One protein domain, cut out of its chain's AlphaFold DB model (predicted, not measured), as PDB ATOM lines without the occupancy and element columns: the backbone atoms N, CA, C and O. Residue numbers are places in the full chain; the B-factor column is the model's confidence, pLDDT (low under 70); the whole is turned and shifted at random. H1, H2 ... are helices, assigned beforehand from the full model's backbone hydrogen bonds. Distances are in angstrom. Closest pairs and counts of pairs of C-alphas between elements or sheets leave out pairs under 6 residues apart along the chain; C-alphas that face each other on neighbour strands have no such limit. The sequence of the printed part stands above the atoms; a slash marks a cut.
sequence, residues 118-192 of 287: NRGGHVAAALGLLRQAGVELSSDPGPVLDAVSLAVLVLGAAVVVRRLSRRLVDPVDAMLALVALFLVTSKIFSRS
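What this domain is: This is residues 118 to 192 of the 287 residues of the protein "DUF2029 domain-containing protein" of Euzebyaceae bacterium (UniProt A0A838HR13). A long helical hairpin, H2 and H3 side by side, has a shorter helix, H1, that meets its open end with its first residues and slants away from it. Residues 129 to 134, of which 129 to 132 belong to H1, stick out free before the link turns back to H2. The printed part has 75 residues with three named helices, in the order H1, H2, H3, and no named strand; its class is all helix. It is loose, with a radius of gyration of the C-alphas of 14.7 A, and elongated, with spans of 44 by 27 by 20 A.

Where its parts are: H1 is residues 122 to 132 and begins with C-alpha 122 at (38.702, -38.730, 17.302); it is 15.1 A long from first to last C-alpha. H2, the longest helix, is residues 142 to 165 and 34.2 A long, with C-alpha 142 at (39.156, -50.119, 25.235). H3 is residues 171 to 185 and 20.7 A long, ending with C-alpha 185 at (44.689, -42.653, 15.377).

How they stand to each other: H1 and H2 only just touch, with 3 pairs of C-alphas within 8 A, and H2 does so with residues 145 to 149 alone. Their closest C-alphas, those of Val 123 and Ser 149, are 7.0 A apart. They run opposite ways at a steep tilt of 50 degrees. H1 and H3 touch only at their ends, H3 with residues 184 to 185 alone; the closest C-alphas, of His 122 and Val 184, are 6.1 A apart. These two run the same way at a steep tilt of 42 degrees. H2 and H3 touch and form a helical hairpin, running opposite ways at a shallow tilt of 8 degrees; their closest C-alphas, of Ser 149 and Thr 185, are 4.9 A apart. In H1, H2 and H3 every O i to N i+4 pair is within hydrogen-bond range.

The domain as a whole: The two C-alphas farthest apart, those of Ser 139 and Arg 167, are 44.6 A apart. The printed part has no cut and no long link: H1 to H2 is short, and H2 to H3 is tight. The mean pLDDT of the printed part is 82.0; it is under 70 at residues 118 to 124, residue 139 and residues 187 to 192.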
ATOM      1  N   ASN A 118      42.523 -42.295  25.648       62.50
ATOM      2  CA  ASN A 118      42.169 -40.931  25.968       62.50
ATOM      3  C   ASN A 118      40.852 -40.616  25.251       62.50
ATOM      4  O   ASN A 118      40.806 -40.529  24.022       62.50
ATOM      5  N   ARG A 119      39.774 -40.446  26.024       55.34
ATOM      6  CA  ARG A 119      38.408 -40.253  25.504       55.34
ATOM      7  C   ARG A 119      38.254 -38.981  24.653       55.34
ATOM      8  O   ARG A 119      37.217 -38.775  24.036       55.34
ATOM      9  N   GLY A 120      39.285 -38.132  24.605       54.06
ATOM     10  CA  GLY A 120      39.367 -36.954  23.742       54.06
ATOM     11  C   GLY A 120      39.868 -37.203  22.312       54.06
ATOM     12  O   GLY A 120      39.875 -36.254  21.528       54.06
ATOM     13  N   GLY A 121      40.306 -38.419  21.963       61.81
ATOM     14  CA  GLY A 121      40.710 -38.771  20.594       61.81
ATOM     15  C   GLY A 121      39.521 -38.864  19.626       61.81
ATOM     16  O   GLY A 121      38.386 -39.082  20.042       61.81
ATOM     17  N   HIS A 122      39.767 -38.727  18.319       66.06
ATOM     18  CA  HIS A 122      38.702 -38.730  17.302       66.06
ATOM     19  C   HIS A 122      37.902 -40.038  17.254       66.06
ATOM     20  O   HIS A 122      36.691 -39.999  17.056       66.06
ATOM     21  N   VAL A 123      38.555 -41.181  17.486       67.25
ATOM     22  CA  VAL A 123      37.889 -42.492  17.539       67.25
ATOM     23  C   VAL A 123      36.975 -42.587  18.768       67.25
ATOM     24  O   VAL A 123      35.828 -43.011  18.657       67.25
ATOM     25  N   ALA A 124      37.427 -42.089  19.923       67.06
ATOM     26  CA  ALA A 124      36.599 -42.015  21.125       67.06
ATOM     27  C   ALA A 124      35.421 -41.037  20.967       67.06
ATOM     28  O   ALA A 124      34.321 -41.329  21.430       67.06
ATOM     29  N   ALA A 125      35.616 -39.917  20.262       71.69
ATOM     30  CA  ALA A 125      34.532 -39.002  19.914       71.69
ATOM     31  C   ALA A 125      33.502 -39.661  18.979       71.69
ATOM     32  O   ALA A 125      32.304 -39.529  19.212       71.69
ATOM     33  N   ALA A 126      33.948 -40.412  17.967       73.56
ATOM     34  CA  ALA A 126      33.064 -41.154  17.068       73.56
ATOM     35  C   ALA A 126      32.243 -42.222  17.812       73.56
ATOM     36  O   ALA A 126      31.045 -42.342  17.583       73.56
ATOM     37  N   LEU A 127      32.844 -42.947  18.758       72.12
ATOM     38  CA  LEU A 127      32.109 -43.904  19.596       72.12
ATOM     39  C   LEU A 127      31.194 -43.228  20.618       72.12
ATOM     40  O   LEU A 127      30.138 -43.767  20.931       72.12
ATOM     41  N   GLY A 128      31.551 -42.033  21.096       73.56
ATOM     42  CA  GLY A 128      30.640 -41.184  21.860       73.56
ATOM     43  C   GLY A 128      29.373 -40.852  21.066       73.56
ATOM     44  O   GLY A 128      28.279 -40.974  21.605       73.56
ATOM     45  N   LEU A 129      29.512 -40.527  19.775       78.69
ATOM     46  CA  LEU A 129      28.372 -40.306  18.877       78.69
ATOM     47  C   LEU A 129      27.559 -41.589  18.646       78.69
ATOM     48  O   LEU A 129      26.336 -41.533  18.664       78.69
ATOM     49  N   LEU A 130      28.212 -42.746  18.481       80.94
ATOM     50  CA  LEU A 130      27.513 -44.033  18.344       80.94
ATOM     51  C   LEU A 130      26.704 -44.378  19.601       80.94
ATOM     52  O   LEU A 130      25.547 -44.768  19.492       80.94
ATOM     53  N   ARG A 131      27.264 -44.152  20.796       79.06
ATOM     54  CA  ARG A 131      26.530 -44.308  22.062       79.06
ATOM     55  C   ARG A 131      25.349 -43.349  22.167       79.06
ATOM     56  O   ARG A 131      24.275 -43.759  22.585       79.06
ATOM     57  N   GLN A 132      25.525 -42.091  21.761       81.94
ATOM     58  CA  GLN A 132      24.426 -41.117  21.706       81.94
ATOM     59  C   GLN A 132      23.332 -41.520  20.710       81.94
ATOM     60  O   GLN A 132      22.173 -41.182  20.914       81.94
ATOM     61  N   ALA A 133      23.687 -42.265  19.663       85.25
ATOM     62  CA  ALA A 133      22.748 -42.845  18.709       85.25
ATOM     63  C   ALA A 133      22.099 -44.158  19.200       85.25
ATOM     64  O   ALA A 133      21.412 -44.813  18.422       85.25
ATOM     65  N   GLY A 134      22.313 -44.557  20.460       83.69
ATOM     66  CA  GLY A 134      21.722 -45.764  21.044       83.69
ATOM     67  C   GLY A 134      22.447 -47.065  20.692       83.69
ATOM     68  O   GLY A 134      21.907 -48.139  20.933       83.69
ATOM     69  N   VAL A 135      23.659 -47.001  20.129       82.75
ATOM     70  CA  VAL A 135      24.467 -48.204  19.882       82.75
ATOM     71  C   VAL A 135      25.075 -48.673  21.200       82.75
ATOM     72  O   VAL A 135      25.959 -48.013  21.761       82.75
ATOM     73  N   GLU A 136      24.626 -49.830  21.682       80.38
ATOM     74  CA  GLU A 136      25.241 -50.491  22.826       80.38
ATOM     75  C   GLU A 136      26.632 -51.006  22.448       80.38
ATOM     76  O   GLU A 136      26.821 -51.794  21.523       80.38
ATOM     77  N   LEU A 137      27.635 -50.517  23.168       71.62
ATOM     78  CA  LEU A 137      29.010 -50.993  23.086       71.62
ATOM     79  C   LEU A 137      29.302 -51.786  24.355       71.62
ATOM     80  O   LEU A 137      28.753 -51.449  25.405       71.62
ATOM     81  N   SER A 138      30.210 -52.764  24.279       73.75
ATOM     82  CA  SER A 138      30.645 -53.533  25.451       73.75
ATOM     83  C   SER A 138      31.022 -52.631  26.637       73.75
ATOM     84  O   SER A 138      31.415 -51.464  26.480       73.75
ATOM     85  N   SER A 139      30.914 -53.198  27.840       69.94
ATOM     86  CA  SER A 139      31.261 -52.539  29.103       69.94
ATOM     87  C   SER A 139      32.715 -52.047  29.137       69.94
ATOM     88  O   SER A 139      32.976 -50.992  29.712       69.94
ATOM     89  N   ASP A 140      33.628 -52.729  28.434       75.00
ATOM     90  CA  ASP A 140      34.992 -52.262  28.167       75.00
ATOM     91  C   ASP A 140      35.277 -52.152  26.652       75.00
ATOM     92  O   ASP A 140      35.658 -53.134  26.006       75.00
ATOM     93  N   PRO A 141      35.099 -50.963  26.043       73.25
ATOM     94  CA  PRO A 141      35.387 -50.756  24.628       73.25
ATOM     95  C   PRO A 141      36.884 -50.534  24.345       73.25
ATOM     96  O   PRO A 141      37.243 -50.306  23.189       73.25
ATOM     97  N   GLY A 142      37.757 -50.530  25.361       76.62
ATOM     98  CA  GLY A 142      39.156 -50.119  25.235       76.62
ATOM     99  C   GLY A 142      39.978 -50.949  24.240       76.62
ATOM    100  O   GLY A 142      40.580 -50.368  23.332       76.62
ATOM    101  N   PRO A 143      39.964 -52.289  24.329       81.19
ATOM    102  CA  PRO A 143      40.672 -53.146  23.379       81.19
ATOM    103  C   PRO A 143      40.174 -52.991  21.936       81.19
ATOM    104  O   PRO A 143      40.973 -52.918  21.003       81.19
ATOM    105  N   VAL A 144      38.856 -52.879  21.743       80.12
ATOM    106  CA  VAL A 144      38.246 -52.678  20.415       80.12
ATOM    107  C   VAL A 144      38.673 -51.330  19.831       80.12
ATOM    108  O   VAL A 144      39.031 -51.240  18.660       80.12
ATOM    109  N   LEU A 145      38.690 -50.285  20.656       77.75
ATOM    110  CA  LEU A 145      39.155 -48.947  20.304       77.75
ATOM    111  C   LEU A 145      40.608 -48.924  19.830       77.75
ATOM    112  O   LEU A 145      40.921 -48.300  18.810       77.75
ATOM    113  N   ASP A 146      41.485 -49.601  20.566       80.75
ATOM    114  CA  ASP A 146      42.901 -49.699  20.231       80.75
ATOM    115  C   ASP A 146      43.087 -50.510  18.936       80.75
ATOM    116  O   ASP A 146      43.822 -50.076  18.043       80.75
ATOM    117  N   ALA A 147      42.343 -51.609  18.762       84.56
ATOM    118  CA  ALA A 147      42.355 -52.414  17.541       84.56
ATOM    119  C   ALA A 147      41.870 -51.628  16.310       84.56
ATOM    120  O   ALA A 147      42.528 -51.647  15.270       84.56
ATOM    121  N   VAL A 148      40.764 -50.886  16.421       84.06
ATOM    122  CA  VAL A 148      40.241 -50.039  15.335       84.06
ATOM    123  C   VAL A 148      41.225 -48.922  15.002       84.06
ATOM    124  O   VAL A 148      41.512 -48.683  13.829       84.06
ATOM    125  N   SER A 149      41.790 -48.256  16.010       83.69
ATOM    126  CA  SER A 149      42.775 -47.186  15.802       83.69
ATOM    127  C   SER A 149      44.028 -47.707  15.096       83.69
ATOM    128  O   SER A 149      44.516 -47.082  14.151       83.69
ATOM    129  N   LEU A 150      44.518 -48.880  15.509       87.44
ATOM    130  CA  LEU A 150      45.634 -49.561  14.863       87.44
ATOM    131  C   LEU A 150      45.287 -49.967  13.427       87.44
ATOM    132  O   LEU A 150      46.077 -49.708  12.520       87.44
ATOM    133  N   ALA A 151      44.108 -50.546  13.196       90.75
ATOM    134  CA  ALA A 151      43.653 -50.934  11.865       90.75
ATOM    135  C   ALA A 151      43.572 -49.721  10.926       90.75
ATOM    136  O   ALA A 151      44.103 -49.769   9.818       90.75
ATOM    137  N   VAL A 152      42.995 -48.602  11.376       90.12
ATOM    138  CA  VAL A 152      42.939 -47.352  10.599       90.12
ATOM    139  C   VAL A 152      44.345 -46.834  10.290       90.12
ATOM    140  O   VAL A 152      44.606 -46.433   9.154       90.12
ATOM    141  N   LEU A 153      45.269 -46.879  11.254       91.44
ATOM    142  CA  LEU A 153      46.656 -46.457  11.047       91.44
ATOM    143  C   LEU A 153      47.369 -47.337  10.011       91.44
ATOM    144  O   LEU A 153      47.986 -46.817   9.084       91.44
ATOM    145  N   VAL A 154      47.275 -48.660  10.144       94.94
ATOM    146  CA  VAL A 154      47.942 -49.617   9.250       94.94
ATOM    147  C   VAL A 154      47.357 -49.542   7.842       94.94
ATOM    148  O   VAL A 154      48.104 -49.390   6.874       94.94
ATOM    149  N   LEU A 155      46.029 -49.584   7.710       96.44
ATOM    150  CA  LEU A 155      45.352 -49.518   6.414       96.44
ATOM    151  C   LEU A 155      45.571 -48.160   5.740       96.44
ATOM    152  O   LEU A 155      45.897 -48.105   4.554       96.44
ATOM    153  N   GLY A 156      45.463 -47.060   6.488       95.88
ATOM    154  CA  GLY A 156      45.732 -45.724   5.965       95.88
ATOM    155  C   GLY A 156      47.185 -45.566   5.508       95.88
ATOM    156  O   GLY A 156      47.430 -45.054   4.412       95.88
ATOM    157  N   ALA A 157      48.154 -46.071   6.278       96.62
ATOM    158  CA  ALA A 157      49.560 -46.059   5.889       96.62
ATOM    159  C   ALA A 157      49.794 -46.907   4.630       96.62
ATOM    160  O   ALA A 157      50.475 -46.450   3.713       96.62
ATOM    161  N   ALA A 158      49.174 -48.087   4.525       97.31
ATOM    162  CA  ALA A 158      49.242 -48.931   3.333       97.31
ATOM    163  C   ALA A 158      48.674 -48.224   2.088       97.31
ATOM    164  O   ALA A 158      49.268 -48.294   1.008       97.31
ATOM    165  N   VAL A 159      47.571 -47.481   2.228       98.00
ATOM    166  CA  VAL A 159      47.016 -46.651   1.146       98.00
ATOM    167  C   VAL A 159      48.000 -45.554   0.737       98.00
ATOM    168  O   VAL A 159      48.228 -45.369  -0.461       98.00
ATOM    169  N   VAL A 160      48.620 -44.852   1.693       97.38
ATOM    170  CA  VAL A 160      49.636 -43.828   1.400       97.38
ATOM    171  C   VAL A 160      50.839 -44.444   0.682       97.38
ATOM    172  O   VAL A 160      51.241 -43.936  -0.362       97.38
ATOM    173  N   VAL A 161      51.361 -45.570   1.173       96.94
ATOM    174  CA  VAL A 161      52.464 -46.335   0.567       96.94
ATOM    175  C   VAL A 161      52.127 -46.733  -0.868       96.94
ATOM    176  O   VAL A 161      52.927 -46.500  -1.772       96.94
ATOM    177  N   ARG A 162      50.930 -47.281  -1.106       97.31
ATOM    178  CA  ARG A 162      50.465 -47.688  -2.440       97.31
ATOM    179  C   ARG A 162      50.313 -46.501  -3.388       97.31
ATOM    180  O   ARG A 162      50.639 -46.609  -4.567       97.31
ATOM    181  N   ARG A 163      49.792 -45.368  -2.912       97.50
ATOM    182  CA  ARG A 163      49.670 -44.151  -3.732       97.50
ATOM    183  C   ARG A 163      51.037 -43.555  -4.048       97.50
ATOM    184  O   ARG A 163      51.273 -43.153  -5.185       97.50
ATOM    185  N   LEU A 164      51.937 -43.551  -3.071       95.94
ATOM    186  CA  LEU A 164      53.305 -43.087  -3.231       95.94
ATOM    187  C   LEU A 164      54.090 -43.962  -4.221       95.94
ATOM    188  O   LEU A 164      54.752 -43.421  -5.103       95.94
ATOM    189  N   SER A 165      53.976 -45.292  -4.131       94.75
ATOM    190  CA  SER A 165      54.654 -46.224  -5.046       94.75
ATOM    191  C   SER A 165      54.140 -46.118  -6.482       94.75
ATOM    192  O   SER A 165      54.909 -46.236  -7.431       94.75
ATOM    193  N   ARG A 166      52.850 -45.809  -6.650       94.94
ATOM    194  CA  ARG A 166      52.229 -45.492  -7.946       94.94
ATOM    195  C   ARG A 166      52.498 -44.061  -8.421       94.94
ATOM    196  O   ARG A 166      51.937 -43.652  -9.431       94.94
ATOM    197  N   ARG A 167      53.326 -43.294  -7.700       93.25
ATOM    198  CA  ARG A 167      53.681 -41.895  -8.006       93.25
ATOM    199  C   ARG A 167      52.474 -40.947  -8.083       93.25
ATOM    200  O   ARG A 167      52.553 -39.895  -8.709       93.25
ATOM    201  N   LEU A 168      51.375 -41.298  -7.415       94.81
ATOM    202  CA  LEU A 168      50.146 -40.497  -7.377       94.81
ATOM    203  C   LEU A 168      50.207 -39.370  -6.341       94.81
ATOM    204  O   LEU A 168      49.395 -38.452  -6.381       94.81
ATOM    205  N   VAL A 169      51.133 -39.457  -5.385       95.75
ATOM    206  CA  VAL A 169      51.286 -38.506  -4.280       95.75
ATOM    207  C   VAL A 169      52.763 -38.156  -4.118       95.75
ATOM    208  O   VAL A 169      53.644 -38.995  -4.317       95.75
ATOM    209  N   ASP A 170      53.029 -36.899  -3.776       94.56
ATOM    210  CA  ASP A 170      54.365 -36.408  -3.464       94.56
ATOM    211  C   ASP A 170      54.908 -37.039  -2.169       94.56
ATOM    212  O   ASP A 170      54.142 -37.217  -1.224       94.56
ATOM    213  N   PRO A 171      56.213 -37.334  -2.037       94.31
ATOM    214  CA  PRO A 171      56.776 -37.778  -0.765       94.31
ATOM    215  C   PRO A 171      56.484 -36.846   0.416       94.31
ATOM    216  O   PRO A 171      56.247 -37.341   1.514       94.31
ATOM    217  N   VAL A 172      56.468 -35.523   0.207       94.56
ATOM    218  CA  VAL A 172      56.165 -34.562   1.281       94.56
ATOM    219  C   VAL A 172      54.695 -34.655   1.694       94.56
ATOM    220  O   VAL A 172      54.393 -34.700   2.885       94.56
ATOM    221  N   ASP A 173      53.784 -34.769   0.727       95.50
ATOM    222  CA  ASP A 173      52.356 -34.964   0.996       95.50
ATOM    223  C   ASP A 173      52.100 -36.302   1.698       95.50
ATOM    224  O   ASP A 173      51.306 -36.374   2.631       95.50
ATOM    225  N   ALA A 174      52.808 -37.361   1.296       96.44
ATOM    226  CA  ALA A 174      52.755 -38.660   1.956       96.44
ATOM    227  C   ALA A 174      53.259 -38.582   3.404       96.44
ATOM    228  O   ALA A 174      52.627 -39.147   4.294       96.44
ATOM    229  N   MET A 175      54.350 -37.853   3.669       96.25
ATOM    230  CA  MET A 175      54.825 -37.589   5.033       96.25
ATOM    231  C   MET A 175      53.760 -36.871   5.863       96.25
ATOM    232  O   MET A 175      53.443 -37.316   6.962       96.25
ATOM    233  N   LEU A 176      53.168 -35.801   5.328       95.00
ATOM    234  CA  LEU A 176      52.108 -35.067   6.016       95.00
ATOM    235  C   LEU A 176      50.880 -35.949   6.275       95.00
ATOM    236  O   LEU A 176      50.327 -35.911   7.372       95.00
ATOM    237  N   ALA A 177      50.478 -36.763   5.299       95.94
ATOM    238  CA  ALA A 177      49.365 -37.695   5.433       95.94
ATOM    239  C   ALA A 177      49.630 -38.751   6.513       95.94
ATOM    240  O   ALA A 177      48.739 -39.030   7.307       95.94
ATOM    241  N   LEU A 178      50.849 -39.298   6.592       95.94
ATOM    242  CA  LEU A 178      51.241 -40.246   7.642       95.94
ATOM    243  C   LEU A 178      51.223 -39.601   9.031       95.94
ATOM    244  O   LEU A 178      50.755 -40.219   9.984       95.94
ATOM    245  N   VAL A 179      51.681 -38.350   9.152       93.88
ATOM    246  CA  VAL A 179      51.602 -37.596  10.412       93.88
ATOM    247  C   VAL A 179      50.151 -37.324  10.793       93.88
ATOM    248  O   VAL A 179      49.774 -37.551  11.935       93.88
ATOM    249  N   ALA A 180      49.323 -36.871   9.851       91.44
ATOM    250  CA  ALA A 180      47.906 -36.628  10.096       91.44
ATOM    251  C   ALA A 180      47.182 -37.916  10.510       91.44
ATOM    252  O   ALA A 180      46.422 -37.905  11.474       91.44
ATOM    253  N   LEU A 181      47.469 -39.028   9.830       91.94
ATOM    254  CA  LEU A 181      46.929 -40.337  10.165       91.94
ATOM    255  C   LEU A 181      47.332 -40.746  11.581       91.94
ATOM    256  O   LEU A 181      46.454 -41.051  12.379       91.94
ATOM    257  N   PHE A 182      48.623 -40.652  11.920       90.38
ATOM    258  CA  PHE A 182      49.100 -40.900  13.278       90.38
ATOM    259  C   PHE A 182      48.385 -40.012  14.299       90.38
ATOM    260  O   PHE A 182      47.941 -40.509  15.321       90.38
ATOM    261  N   LEU A 183      48.227 -38.712  14.043       85.44
ATOM    262  CA  LEU A 183      47.547 -37.808  14.975       85.44
ATOM    263  C   LEU A 183      46.075 -38.186  15.182       85.44
ATOM    264  O   LEU A 183      45.593 -38.110  16.308       85.44
ATOM    265  N   VAL A 184      45.383 -38.627  14.128       83.31
ATOM    266  CA  VAL A 184      43.976 -39.051  14.196       83.31
ATOM    267  C   VAL A 184      43.811 -40.377  14.941       83.31
ATOM    268  O   VAL A 184      42.839 -40.536  15.678       83.31
ATOM    269  N   THR A 185      44.750 -41.311  14.774       83.44
ATOM    270  CA  THR A 185      44.689 -42.653  15.377       83.44
ATOM    271  C   THR A 185      45.423 -42.755  16.710       83.44
ATOM    272  O   THR A 185      45.269 -43.739  17.427       83.44
ATOM    273  N   SER A 186      46.267 -41.782  17.056       76.81
ATOM    274  CA  SER A 186      47.061 -41.842  18.279       76.81
ATOM    275  C   SER A 186      46.203 -41.586  19.514       76.81
ATOM    276  O   SER A 186      45.494 -40.588  19.644       76.81
ATOM    277  N   LYS A 187      46.360 -42.488  20.480       61.88
ATOM    278  CA  LYS A 187      45.726 -42.494  21.804       61.88
ATOM    279  C   LYS A 187      46.083 -41.280  22.677       61.88
ATOM    280  O   LYS A 187      45.490 -41.075  23.731       61.88
ATOM    281  N   ILE A 188      47.055 -40.461  22.272       55.16
ATOM    282  CA  ILE A 188      47.674 -39.419  23.101       55.16
ATOM    283  C   ILE A 188      47.422 -38.036  22.490       55.16
ATOM    284  O   ILE A 188      48.351 -37.321  22.130       55.16
ATOM    285  N   PHE A 189      46.156 -37.628  22.398       52.66
ATOM    286  CA  PHE A 189      45.828 -36.214  22.205       52.66
ATOM    287  C   PHE A 189      45.395 -35.610  23.541       52.66
ATOM    288  O   PHE A 189      44.234 -35.713  23.938       52.66
ATOM    289  N   SER A 190      46.326 -35.007  24.290       48.62
ATOM    290  CA  SER A 190      45.918 -34.150  25.405       48.62
ATOM    291  C   SER A 190      45.359 -32.857  24.812       48.62
ATOM    292  O   SER A 190      46.042 -32.153  24.069       48.62
ATOM    293  N   ARG A 191      44.097 -32.518  25.108       45.94
ATOM    294  CA  ARG A 191      43.643 -31.136  24.920       45.94
ATOM    295  C   ARG A 191      44.447 -30.282  25.899       45.94
ATOM    296  O   ARG A 191      44.064 -30.159  27.055       45.94
ATOM    297  N   SER A 192      45.554 -29.695  25.448       46.50
ATOM    298  CA  SER A 192      46.321 -28.724  26.245       46.50
ATOM    299  C   SER A 192      45.542 -27.427  26.485       46.50
ATOM    300  O   SER A 192      45.975 -26.574  27.245       46.50
TER     301      SER A 192